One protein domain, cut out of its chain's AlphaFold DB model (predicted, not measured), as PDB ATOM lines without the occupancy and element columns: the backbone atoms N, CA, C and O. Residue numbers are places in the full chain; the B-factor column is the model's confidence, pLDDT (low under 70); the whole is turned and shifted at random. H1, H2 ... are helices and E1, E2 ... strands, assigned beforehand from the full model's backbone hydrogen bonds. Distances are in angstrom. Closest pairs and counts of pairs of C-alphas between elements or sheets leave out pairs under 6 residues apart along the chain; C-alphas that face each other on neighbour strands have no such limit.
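What this domain is: This is residues 2 to 93 of the 228 residues of an uncharacterized protein of Acetobacter tropicalis (UniProt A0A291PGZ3). With little regular structure, loops gather round a small antiparallel sheet, E2 E1 E3, which short H2 grazes, while H1 and the free tail of residues 2 to 7 stretch out at one end. The printed part has 92 residues, 29 in named elements, in the order H1 E1 E2 E3 H2, class mixed. It is only just compact, close to loose, with a radius of gyration of the C-alphas of 14.3 A, and spans 50 by 29 by 22 A.

Where its parts are: H1, residues 8 to 15, 10.6 A, begins at C-alpha 8, (-28.971, 44.621, 16.667). E1 is residues 20 to 24, 13.4 A; E2 30 to 36, 14.6 A; E3 61 to 63, 6.4 A. H2, residues 65 to 70, 8.9 A, ends at C-alpha 70, (-26.093, 19.751, 31.733).

How they stand to each other: E1 and E2 form an antiparallel hairpin; N 31 and O 23, 2.9 A, are within hydrogen-bond range. E1 and E3 are antiparallel; N 22 and O 61, 2.9 A, are within range. H2 only grazes the sheet; its closest C-alphas with E1, Ala 65 and Tyr 20, are 7.2 A apart. H1 is not on the sheet. In H1 and H2 every O i to N i+4 pair is within range.

The domain as a whole: The printed part has no cut. The link E2 to E3, 24 residues, is long. Residues 2 to 6 and 73 to 79 have pLDDT under 70.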
ATOM      1  N   VAL A   2     -21.782  61.055  15.280       43.09
ATOM      2  CA  VAL A   2     -21.682  59.829  16.084       43.09
ATOM      3  C   VAL A   2     -22.138  58.681  15.188       43.09
ATOM      4  O   VAL A   2     -23.116  58.833  14.466       43.09
ATOM      5  N   ASP A   3     -21.369  57.602  15.177       45.22
ATOM      6  CA  ASP A   3     -21.554  56.426  14.331       45.22
ATOM      7  C   ASP A   3     -22.793  55.638  14.803       45.22
ATOM      8  O   ASP A   3     -22.738  54.886  15.775       45.22
ATOM      9  N   THR A   4     -23.962  55.902  14.207       56.03
ATOM     10  CA  THR A   4     -25.270  55.384  14.665       56.03
ATOM     11  C   THR A   4     -25.664  54.056  14.015       56.03
ATOM     12  O   THR A   4     -26.832  53.832  13.698       56.03
ATOM     13  N   THR A   5     -24.711  53.151  13.819       52.22
ATOM     14  CA  THR A   5     -24.988  51.797  13.321       52.22
ATOM     15  C   THR A   5     -24.387  50.748  14.245       52.22
ATOM     16  O   THR A   5     -23.518  49.978  13.853       52.22
ATOM     17  N   LEU A   6     -24.869  50.694  15.492       62.94
ATOM     18  CA  LEU A   6     -24.730  49.469  16.278       62.94
ATOM     19  C   LEU A   6     -25.612  48.393  15.634       62.94
ATOM     20  O   LEU A   6     -26.805  48.624  15.406       62.94
ATOM     21  N   ALA A   7     -25.051  47.221  15.347       80.69
ATOM     22  CA  ALA A   7     -25.859  46.099  14.897       80.69
ATOM     23  C   ALA A   7     -26.821  45.680  16.024       80.69
ATOM     24  O   ALA A   7     -26.495  45.782  17.206       80.69
ATOM     25  N   VAL A   8     -27.999  45.148  15.681       78.50
ATOM     26  CA  VAL A   8     -28.971  44.621  16.667       78.50
ATOM     27  C   VAL A   8     -28.318  43.606  17.621       78.50
ATOM     28  O   VAL A   8     -28.652  43.559  18.801       78.50
ATOM     29  N   SER A   9     -27.330  42.844  17.136       82.56
ATOM     30  CA  SER A   9     -26.533  41.924  17.959       82.56
ATOM     31  C   SER A   9     -25.714  42.635  19.042       82.56
ATOM     32  O   SER A   9     -25.625  42.130  20.160       82.56
ATOM     33  N   ASP A  10     -25.157  43.811  18.749       88.25
ATOM     34  CA  ASP A  10     -24.361  44.585  19.708       88.25
ATOM     35  C   ASP A  10     -25.257  45.208  20.781       88.25
ATOM     36  O   ASP A  10     -24.910  45.195  21.961       88.25
ATOM     37  N   LEU A  11     -26.452  45.673  20.396       88.44
ATOM     38  CA  LEU A  11     -27.464  46.153  21.343       88.44
ATOM     39  C   LEU A  11     -27.947  45.028  22.269       88.44
ATOM     40  O   LEU A  11     -28.070  45.242  23.474       88.44
ATOM     41  N   LEU A  12     -28.167  43.823  21.730       89.38
ATOM     42  CA  LEU A  12     -28.546  42.652  22.527       89.38
ATOM     43  C   LEU A  12     -27.458  42.270  23.527       89.38
ATOM     44  O   LEU A  12     -27.763  42.090  24.698       89.38
ATOM     45  N   LYS A  13     -26.193  42.194  23.101       92.69
ATOM     46  CA  LYS A  13     -25.069  41.874  23.997       92.69
ATOM     47  C   LYS A  13     -24.831  42.948  25.057       92.69
ATOM     48  O   LYS A  13     -24.414  42.625  26.164       92.69
ATOM     49  N   ALA A  14     -25.108  44.214  24.740       92.88
ATOM     50  CA  ALA A  14     -25.039  45.299  25.712       92.88
ATOM     51  C   ALA A  14     -26.150  45.198  26.773       92.88
ATOM     52  O   ALA A  14     -25.889  45.421  27.952       92.88
ATOM     53  N   ALA A  15     -27.376  44.842  26.371       93.50
ATOM     54  CA  ALA A  15     -28.504  44.661  27.288       93.50
ATOM     55  C   ALA A  15     -28.435  43.338  28.079       93.50
ATOM     56  O   ALA A  15     -28.891  43.277  29.219       93.50
ATOM     57  N   TYR A  16     -27.843  42.302  27.483       95.31
ATOM     58  CA  TYR A  16     -27.711  40.948  28.017       95.31
ATOM     59  C   TYR A  16     -26.243  40.499  27.936       95.31
ATOM     60  O   TYR A  16     -25.838  39.887  26.942       95.31
ATOM     61  N   PRO A  17     -25.431  40.802  28.968       95.38
ATOM     62  CA  PRO A  17     -23.999  40.497  28.969       95.38
ATOM     63  C   PRO A  17     -23.645  39.004  28.937       95.38
ATOM     64  O   PRO A  17     -22.522  38.660  28.571       95.38
ATOM     65  N   ALA A  18     -24.567  38.117  29.319       96.12
ATOM     66  CA  ALA A  18     -24.423  36.672  29.155       96.12
ATOM     67  C   ALA A  18     -25.226  36.171  27.946       96.12
ATOM     68  O   ALA A  18     -26.158  36.818  27.480       96.12
ATOM     69  N   GLN A  19     -24.884  34.990  27.437       95.25
ATOM     70  CA  GLN A  19     -25.659  34.373  26.360       95.25
ATOM     71  C   GLN A  19     -26.961  33.754  26.877       95.25
ATOM     72  O   GLN A  19     -28.003  33.865  26.225       95.25
ATOM     73  N   TYR A  20     -26.885  33.096  28.036       96.38
ATOM     74  CA  TYR A  20     -27.961  32.269  28.556       96.38
ATOM     75  C   TYR A  20     -28.578  32.863  29.812       96.38
ATOM     76  O   TYR A  20     -27.859  33.259  30.731       96.38
ATOM     77  N   TYR A  21     -29.907  32.875  29.859       96.19
ATOM     78  CA  TYR A  21     -30.659  33.392  30.995       96.19
ATOM     79  C   TYR A  21     -31.860  32.523  31.333       96.19
ATOM     80  O   TYR A  21     -32.637  32.165  30.453       96.19
ATOM     81  N   GLY A  22     -32.059  32.240  32.615       95.00
ATOM     82  CA  GLY A  22     -33.266  31.586  33.111       95.00
ATOM     83  C   GLY A  22     -34.123  32.517  33.957       95.00
ATOM     84  O   GLY A  22     -33.630  33.461  34.577       95.00
ATOM     85  N   ARG A  23     -35.425  32.235  33.985       94.81
ATOM     86  CA  ARG A  23     -36.358  32.908  34.893       94.81
ATOM     87  C   ARG A  23     -36.310  32.266  36.275       94.81
ATOM     88  O   ARG A  23     -36.051  31.071  36.397       94.81
ATOM     89  N   ILE A  24     -36.629  33.068  37.283       94.00
ATOM     90  CA  ILE A  24     -36.774  32.644  38.675       94.00
ATOM     91  C   ILE A  24     -38.267  32.418  38.941       94.00
ATOM     92  O   ILE A  24     -39.087  33.272  38.589       94.00
ATOM     93  N   SER A  25     -38.633  31.264  39.495       92.62
ATOM     94  CA  SER A  25     -39.988  30.991  39.987       92.62
ATOM     95  C   SER A  25     -40.249  31.700  41.324       92.62
ATOM     96  O   SER A  25     -39.334  32.252  41.937       92.62
ATOM     97  N   GLU A  26     -41.496  31.676  41.802       91.12
ATOM     98  CA  GLU A  26     -41.831  32.173  43.147       91.12
ATOM     99  C   GLU A  26     -41.120  31.372  44.251       91.12
ATOM    100  O   GLU A  26     -40.700  31.952  45.247       91.12
ATOM    101  N   ASP A  27     -40.884  30.078  44.020       89.94
ATOM    102  CA  ASP A  27     -40.187  29.175  44.942       89.94
ATOM    103  C   ASP A  27     -38.651  29.266  44.839       89.94
ATOM    104  O   ASP A  27     -37.936  28.408  45.350       89.94
ATOM    105  N   HIS A  28     -38.123  30.287  44.154       92.31
ATOM    106  CA  HIS A  28     -36.686  30.487  43.935       92.31
ATOM    107  C   HIS A  28     -35.998  29.325  43.204       92.31
ATOM    108  O   HIS A  28     -34.867  28.946  43.505       92.31
ATOM    109  N   THR A  29     -36.667  28.784  42.187       92.44
ATOM    110  CA  THR A  29     -36.140  27.716  41.328       92.44
ATOM    111  C   THR A  29     -36.044  28.163  39.873       92.44
ATOM    112  O   THR A  29     -36.769  29.058  39.422       92.44
ATOM    113  N   LEU A  30     -35.117  27.567  39.122       93.31
ATOM    114  CA  LEU A  30     -34.926  27.874  37.707       93.31
ATOM    115  C   LEU A  30     -36.106  27.367  36.876       93.31
ATOM    116  O   LEU A  30     -36.409  26.176  36.859       93.31
ATOM    117  N   VAL A  31     -36.726  28.264  36.114       91.69
ATOM    118  CA  VAL A  31     -37.791  27.908  35.172       91.69
ATOM    119  C   VAL A  31     -37.182  27.551  33.817       91.69
ATOM    120  O   VAL A  31     -36.474  28.357  33.210       91.69
ATOM    121  N   LEU A  32     -37.501  26.353  33.327       89.38
ATOM    122  CA  LEU A  32     -37.143  25.880  31.989       89.38
ATOM    123  C   LEU A  32     -38.295  26.102  30.988       89.38
ATOM    124  O   LEU A  32     -39.464  26.044  31.378       89.38
ATOM    125  N   PRO A  33     -38.005  26.286  29.687       90.25
ATOM    126  CA  PRO A  33     -36.674  26.376  29.075       90.25
ATOM    127  C   PRO A  33     -35.984  27.718  29.378       90.25
ATOM    128  O   PRO A  33     -36.651  28.716  29.645       90.25
ATOM    129  N   VAL A  34     -34.651  27.748  29.300       93.50
ATOM    130  CA  VAL A  34     -33.875  28.994  29.445       93.50
ATOM    131  C   VAL A  34     -33.709  29.684  28.093       93.50
ATOM    132  O   VAL A  34     -33.815  29.043  27.049       93.50
ATOM    133  N   TYR A  35     -33.436  30.981  28.088       95.31
ATOM    134  CA  TYR A  35     -33.216  31.778  26.884       95.31
ATOM    135  C   TYR A  35     -31.750  31.710  26.432       95.31
ATOM    136  O   TYR A  35     -30.861  31.936  27.241       95.31
ATOM    137  N   ASP A  36     -31.501  31.463  25.145       94.88
ATOM    138  CA  ASP A  36     -30.285  31.831  24.401       94.88
ATOM    139  C   ASP A  36     -30.562  33.185  23.732       94.88
ATOM    140  O   ASP A  36     -31.066  33.263  22.606       94.88
ATOM    141  N   VAL A  37     -30.305  34.270  24.466       94.12
ATOM    142  CA  VAL A  37     -30.711  35.627  24.064       94.12
ATOM    143  C   VAL A  37     -29.919  36.100  22.848       94.12
ATOM    144  O   VAL A  37     -30.459  36.779  21.976       94.12
ATOM    145  N   TRP A  38     -28.651  35.702  22.734       93.06
ATOM    146  CA  TRP A  38     -27.823  36.053  21.576       93.06
ATOM    147  C   TRP A  38     -28.208  35.257  20.328       93.06
ATOM    148  O   TRP A  38     -28.088  35.767  19.214       93.06
ATOM    149  N   GLY A  39     -28.664  34.013  20.503       91.62
ATOM    150  CA  GLY A  39     -29.143  33.149  19.427       91.62
ATOM    151  C   GLY A  39     -30.627  33.302  19.086       91.62
ATOM    152  O   GLY A  39     -31.076  32.651  18.141       91.62
ATOM    153  N   LEU A  40     -31.371  34.134  19.829       92.06
ATOM    154  CA  LEU A  40     -32.817  34.357  19.693       92.06
ATOM    155  C   LEU A  40     -33.626  33.055  19.694       92.06
ATOM    156  O   LEU A  40     -34.498  32.829  18.851       92.06
ATOM    157  N   ARG A  41     -33.315  32.170  20.637       93.69
ATOM    158  CA  ARG A  41     -33.976  30.872  20.804       93.69
ATOM    159  C   ARG A  41     -33.979  30.451  22.265       93.69
ATOM    160  O   ARG A  41     -33.254  31.019  23.068       93.69
ATOM    161  N   ASP A  42     -34.793  29.475  22.627       91.69
ATOM    162  CA  ASP A  42     -34.729  28.845  23.943       91.69
ATOM    163  C   ASP A  42     -33.775  27.635  23.949       91.69
ATOM    164  O   ASP A  42     -33.289  27.186  22.907       91.69
ATOM    165  N   SER A  43     -33.520  27.068  25.128       86.69
ATOM    166  CA  SER A  43     -32.685  25.873  25.309       86.69
ATOM    167  C   SER A  43     -33.279  24.594  24.709       86.69
ATOM    168  O   SER A  43     -32.651  23.543  24.754       86.69
ATOM    169  N   MET A  44     -34.485  24.654  24.142       84.75
ATOM    170  CA  MET A  44     -35.089  23.577  23.358       84.75
ATOM    171  C   MET A  44     -35.009  23.844  21.847       84.75
ATOM    172  O   MET A  44     -35.523  23.053  21.057       84.75
ATOM    173  N   GLY A  45     -34.364  24.938  21.430       87.81
ATOM    174  CA  GLY A  45     -34.188  25.325  20.033       87.81
ATOM    175  C   GLY A  45     -35.381  26.060  19.419       87.81
ATOM    176  O   GLY A  45     -35.390  26.283  18.207       87.81
ATOM    177  N   ARG A  46     -36.388  26.454  20.206       90.62
ATOM    178  CA  ARG A  46     -37.545  27.220  19.714       90.62
ATOM    179  C   ARG A  46     -37.162  28.683  19.546       90.62
ATOM    180  O   ARG A  46     -36.594  29.271  20.457       90.62
ATOM    181  N   ALA A  47     -37.483  29.271  18.398       93.69
ATOM    182  CA  ALA A  47     -37.170  30.668  18.115       93.69
ATOM    183  C   ALA A  47     -37.926  31.627  19.051       93.69
ATOM    184  O   ALA A  47     -39.120  31.451  19.300       93.69
ATOM    185  N   ILE A  48     -37.240  32.669  19.515       91.06
ATOM    186  CA  ILE A  48     -37.832  33.791  20.242       91.06
ATOM    187  C   ILE A  48     -38.125  34.887  19.221       91.06
ATOM    188  O   ILE A  48     -37.218  35.533  18.703       91.06
ATOM    189  N   THR A  49     -39.404  35.076  18.905       87.75
ATOM    190  CA  THR A  49     -39.845  36.049  17.892       87.75
ATOM    191  C   THR A  49     -40.173  37.420  18.473       87.75
ATOM    192  O   THR A  49     -40.223  38.394  17.728       87.75
ATOM    193  N   ASP A  50     -40.401  37.497  19.784       88.06
ATOM    194  CA  ASP A  50     -40.696  38.734  20.501       88.06
ATOM    195  C   ASP A  50     -39.651  38.972  21.594       88.06
ATOM    196  O   ASP A  50     -39.677  38.344  22.651       88.06
ATOM    197  N   LEU A  51     -38.721  39.888  21.336       81.19
ATOM    198  CA  LEU A  51     -37.688  40.275  22.295       81.19
ATOM    199  C   LEU A  51     -38.252  40.991  23.526       81.19
ATOM    200  O   LEU A  51     -37.655  40.892  24.593       81.19
ATOM    201  N   ALA A  52     -39.400  41.668  23.406       86.38
ATOM    202  CA  ALA A  52     -40.039  42.330  24.541       86.38
ATOM    203  C   ALA A  52     -40.632  41.325  25.542       86.38
ATOM    204  O   ALA A  52     -40.938  41.691  26.674       86.38
ATOM    205  N   SER A  53     -40.762  40.052  25.147       85.75
ATOM    206  CA  SER A  53     -41.186  38.970  26.037       85.75
ATOM    207  C   SER A  53     -40.085  38.491  26.993       85.75
ATOM    208  O   SER A  53     -40.390  37.784  27.957       85.75
ATOM    209  N   ILE A  54     -38.820  38.861  26.752       91.00
ATOM    210  CA  ILE A  54     -37.701  38.526  27.637       91.00
ATOM    211  C   ILE A  54     -37.600  39.615  28.718       91.00
ATOM    212  O   ILE A  54     -37.419  40.785  28.376       91.00
ATOM    213  N   PRO A  55     -37.674  39.268  30.016       94.31
ATOM    214  CA  PRO A  55     -37.451  40.229  31.094       94.31
ATOM    215  C   PRO A  55     -36.073  40.897  31.014       94.31
ATOM    216  O   PRO A  55     -35.159  40.410  30.337       94.31
ATOM    217  N   ALA A  56     -35.896  42.006  31.731       94.06
ATOM    218  CA  ALA A  56     -34.598  42.671  31.801       94.06
ATOM    219  C   ALA A  56     -33.538  41.719  32.382       94.06
ATOM    220  O   ALA A  56     -33.829  40.964  33.307       94.06
ATOM    221  N   ALA A  57     -32.293  41.785  31.896       93.94
ATOM    222  CA  ALA A  57     -31.218  40.885  32.335       93.94
ATOM    223  C   ALA A  57     -31.025  40.859  33.861       93.94
ATOM    224  O   ALA A  57     -30.697  39.819  34.422       93.94
ATOM    225  N   GLY A  58     -31.268  41.990  34.534       92.19
ATOM    226  CA  GLY A  58     -31.210  42.073  35.989       92.19
ATOM    227  C   GLY A  58     -32.229  41.170  36.688       92.19
ATOM    228  O   GLY A  58     -31.927  40.667  37.756       92.19
ATOM    229  N   GLU A  59     -33.400  40.926  36.108       92.62
ATOM    230  CA  GLU A  59     -34.478  40.103  36.687       92.62
ATOM    231  C   GLU A  59     -34.303  38.600  36.424       92.62
ATOM    232  O   GLU A  59     -35.116  37.785  36.864       92.62
ATOM    233  N   LEU A  60     -33.252  38.228  35.698       95.00
ATOM    234  CA  LEU A  60     -32.967  36.866  35.273       95.00
ATOM    235  C   LEU A  60     -31.700  36.339  35.954       95.00
ATOM    236  O   LEU A  60     -30.880  37.098  36.469       95.00
ATOM    237  N   VAL A  61     -31.522  35.021  35.909       96.44
ATOM    238  CA  VAL A  61     -30.278  34.357  36.319       96.44
ATOM    239  C   VAL A  61     -29.434  34.100  35.087       96.44
ATOM    240  O   VAL A  61     -29.883  33.416  34.167       96.44
ATOM    241  N   ALA A  62     -28.217  34.638  35.072       96.31
ATOM    242  CA  ALA A  62     -27.242  34.347  34.029       96.31
ATOM    243  C   ALA A  62     -26.693  32.922  34.195       96.31
ATOM    244  O   ALA A  62     -26.358  32.503  35.303       96.31
ATOM    245  N   LEU A  63     -26.578  32.193  33.086       95.75
ATOM    246  CA  LEU A  63     -26.092  30.815  33.053       95.75
ATOM    247  C   LEU A  63     -24.889  30.682  32.122       95.75
ATOM    248  O   LEU A  63     -24.771  31.376  31.107       95.75
ATOM    249  N   THR A  64     -24.001  29.748  32.444       94.38
ATOM    250  CA  THR A  64     -22.875  29.390  31.575       94.38
ATOM    251  C   THR A  64     -23.297  28.373  30.516       94.38
ATOM    252  O   THR A  64     -24.258  27.622  30.685       94.38
ATOM    253  N   ALA A  65     -22.534  28.284  29.423       91.50
ATOM    254  CA  ALA A  65     -22.748  27.250  28.407       91.50
ATOM    255  C   ALA A  65     -22.632  25.824  28.986       91.50
ATOM    256  O   ALA A  65     -23.360  24.927  28.566       91.50
ATOM    257  N   VAL A  66     -21.749  25.629  29.975       88.88
ATOM    258  CA  VAL A  66     -21.563  24.344  30.666       88.88
ATOM    259  C   VAL A  66     -22.827  23.966  31.441       88.88
ATOM    260  O   VAL A  66     -23.315  22.849  31.297       88.88
ATOM    261  N   GLN A  67     -23.418  24.911  32.179       90.75
ATOM    262  CA  GLN A  67     -24.676  24.693  32.905       90.75
ATOM    263  C   GLN A  67     -25.828  24.335  31.966       90.75
ATOM    264  O   GLN A  67     -26.567  23.388  32.224       90.75
ATOM    265  N   VAL A  68     -25.952  25.038  30.838       90.19
ATOM    266  CA  VAL A  68     -26.998  24.740  29.850       90.19
ATOM    267  C   VAL A  68     -26.797  23.359  29.217       90.19
ATOM    268  O   VAL A  68     -27.766  22.628  29.014       90.19
ATOM    269  N   ALA A  69     -25.551  22.948  28.965       86.31
ATOM    270  CA  ALA A  69     -25.252  21.615  28.441       86.31
ATOM    271  C   ALA A  69     -25.678  20.484  29.401       86.31
ATOM    272  O   ALA A  69     -26.051  19.399  28.943       86.31
ATOM    273  N   LEU A  70     -25.681  20.730  30.718       83.31
ATOM    274  CA  LEU A  70     -26.093  19.751  31.733       83.31
ATOM    275  C   LEU A  70     -27.603  19.462  31.733       83.31
ATOM    276  O   LEU A  70     -27.996  18.361  32.131       83.31
ATOM    277  N   PHE A  71     -28.451  20.366  31.218       80.56
ATOM    278  CA  PHE A  71     -29.897  20.110  31.062       80.56
ATOM    279  C   PHE A  71     -30.189  18.943  30.113       80.56
ATOM    280  O   PHE A  71     -31.212  18.273  30.235       80.56
ATOM    281  N   HIS A  72     -29.278  18.677  29.178       75.06
ATOM    282  CA  HIS A  72     -29.401  17.601  28.198       75.06
ATOM    283  C   HIS A  72     -28.622  16.336  28.600       75.06
ATOM    284  O   HIS A  72     -28.606  15.359  27.848       75.06
ATOM    285  N   ALA A  73     -27.973  16.325  29.770       68.31
ATOM    286  CA  ALA A  73     -27.229  15.166  30.254       68.31
ATOM    287  C   ALA A  73     -28.174  14.056  30.768       68.31
ATOM    288  O   ALA A  73     -29.067  14.280  31.592       68.31
ATOM    289  N   PHE A  74     -27.976  12.851  30.230       56.44
ATOM    290  CA  PHE A  74     -28.742  11.623  30.466       56.44
ATOM    291  C   PHE A  74     -28.496  11.018  31.868       56.44
ATOM    292  O   PHE A  74     -27.407  11.201  32.404       56.44
ATOM    293  N   PRO A  75     -29.447  10.244  32.436       53.94
ATOM    294  CA  PRO A  75     -30.855  10.157  32.071       53.94
ATOM    295  C   PRO A  75     -31.656  11.175  32.892       53.94
ATOM    296  O   PRO A  75     -32.189  10.855  33.950       53.94
ATOM    297  N   ALA A  76     -31.794  12.407  32.404       49.94
ATOM    298  CA  ALA A  76     -32.809  13.311  32.933       49.94
ATOM    299  C   ALA A  76     -34.200  12.858  32.446       49.94
ATOM    300  O   ALA A  76     -34.713  13.326  31.433       49.94
ATOM    301  N   ARG A  77     -34.809  11.893  33.144       47.94
ATOM    302  CA  ARG A  77     -36.266  11.685  33.122       47.94
ATOM    303  C   ARG A  77     -36.820  12.185  34.451       47.94
ATOM    304  O   ARG A  77     -37.102  11.396  35.341       47.94
ATOM    305  N   GLY A  78     -36.918  13.500  34.595       57.25
ATOM    306  CA  GLY A  78     -37.433  14.139  35.802       57.25
ATOM    307  C   GLY A  78     -37.507  15.650  35.640       57.25
ATOM    308  O   GLY A  78     -36.833  16.213  34.777       57.25
ATOM    309  N   ALA A  79     -38.351  16.296  36.440       69.50
ATOM    310  CA  ALA A  79     -38.325  17.745  36.564       69.50
ATOM    311  C   ALA A  79     -37.021  18.141  37.267       69.50
ATOM    312  O   ALA A  79     -36.708  17.600  38.325       69.50
ATOM    313  N   PHE A  80     -36.259  19.053  36.665       84.69
ATOM    314  CA  PHE A  80     -35.133  19.666  37.351       84.69
ATOM    315  C   PHE A  80     -35.651  20.621  38.415       84.69
ATOM    316  O   PHE A  80     -36.572  21.397  38.156       84.69
ATOM    317  N   ASN A  81     -35.023  20.590  39.580       88.50
ATOM    318  CA  ASN A  81     -35.290  21.527  40.650       88.50
ATOM    319  C   ASN A  81     -33.981  22.213  41.033       88.50
ATOM    320  O   ASN A  81     -33.218  21.749  41.874       88.50
ATOM    321  N   ILE A  82     -33.684  23.292  40.315       92.06
ATOM    322  CA  ILE A  82     -32.410  23.995  40.422       92.06
ATOM    323  C   ILE A  82     -32.644  25.226  41.281       92.06
ATOM    324  O   ILE A  82     -33.253  26.193  40.824       92.06
ATOM    325  N   ALA A  83     -32.176  25.170  42.524       93.06
ATOM    326  CA  ALA A  83     -32.334  26.258  43.475       93.06
ATOM    327  C   ALA A  83     -31.495  27.484  43.090       93.06
ATOM    328  O   ALA A  83     -30.343  27.373  42.651       93.06
ATOM    329  N   ILE A  84     -32.076  28.657  43.304       93.56
ATOM    330  CA  ILE A  84     -31.485  29.966  43.045       93.56
ATOM    331  C   ILE A  84     -31.412  30.720  44.366       93.56
ATOM    332  O   ILE A  84     -32.399  30.828  45.090       93.56
ATOM    333  N   ASP A  85     -30.254  31.298  44.657       91.62
ATOM    334  CA  ASP A  85     -30.137  32.259  45.742       91.62
ATOM    335  C   ASP A  85     -30.792  33.581  45.316       91.62
ATOM    336  O   ASP A  85     -30.366  34.236  44.362       91.62
ATOM    337  N   ALA A  86     -31.866  33.968  46.002       85.00
ATOM    338  CA  ALA A  86     -32.677  35.120  45.614       85.00
ATOM    339  C   ALA A  86     -31.931  36.461  45.734       85.00
ATOM    340  O   ALA A  86     -32.249  37.406  45.005       85.00
ATOM    341  N   ALA A  87     -30.954  36.554  46.643       88.25
ATOM    342  CA  ALA A  87     -30.215  37.784  46.913       88.25
ATOM    343  C   ALA A  87     -29.153  38.057  45.839       88.25
ATOM    344  O   ALA A  87     -29.032  39.182  45.350       88.25
ATOM    345  N   SER A  88     -28.405  37.026  45.460       90.81
ATOM    346  CA  SER A  88     -27.316  37.089  44.479       90.81
ATOM    347  C   SER A  88     -27.757  36.757  43.053       90.81
ATOM    348  O   SER A  88     -27.048  37.103  42.110       90.81
ATOM    349  N   ARG A  89     -28.935  36.139  42.877       90.19
ATOM    350  CA  ARG A  89     -29.469  35.667  41.587       90.19
ATOM    351  C   ARG A  89     -28.512  34.704  40.880       90.19
ATOM    352  O   ARG A  89     -28.330  34.767  39.666       90.19
ATOM    353  N   THR A  90     -27.920  33.795  41.646       92.44
ATOM    354  CA  THR A  90     -27.064  32.716  41.139       92.44
ATOM    355  C   THR A  90     -27.600  31.354  41.556       92.44
ATOM    356  O   THR A  90     -28.386  31.246  42.494       92.44
ATOM    357  N   LEU A  91     -27.173  30.296  40.866       92.94
ATOM    358  CA  LEU A  91     -27.493  28.931  41.284       92.94
ATOM    359  C   LEU A  91     -26.835  28.632  42.635       92.94
ATOM    360  O   LEU A  91     -25.657  28.938  42.810       92.94
ATOM    361  N   VAL A  92     -27.575  28.008  43.555       92.50
ATOM    362  CA  VAL A  92     -27.024  27.566  44.852       92.50
ATOM    363  C   VAL A  92     -25.974  26.473  44.629       92.50
ATOM    364  O   VAL A  92     -24.899  26.510  45.212       92.50
ATOM    365  N   HIS A  93     -26.274  25.538  43.724       92.31
ATOM    366  CA  HIS A  93     -25.379  24.466  43.294       92.31
ATOM    367  C   HIS A  93     -25.130  24.625  41.785       92.31
ATOM    368  O   HIS A  93     -25.985  24.235  40.982       92.31
TER     369      HIS A  93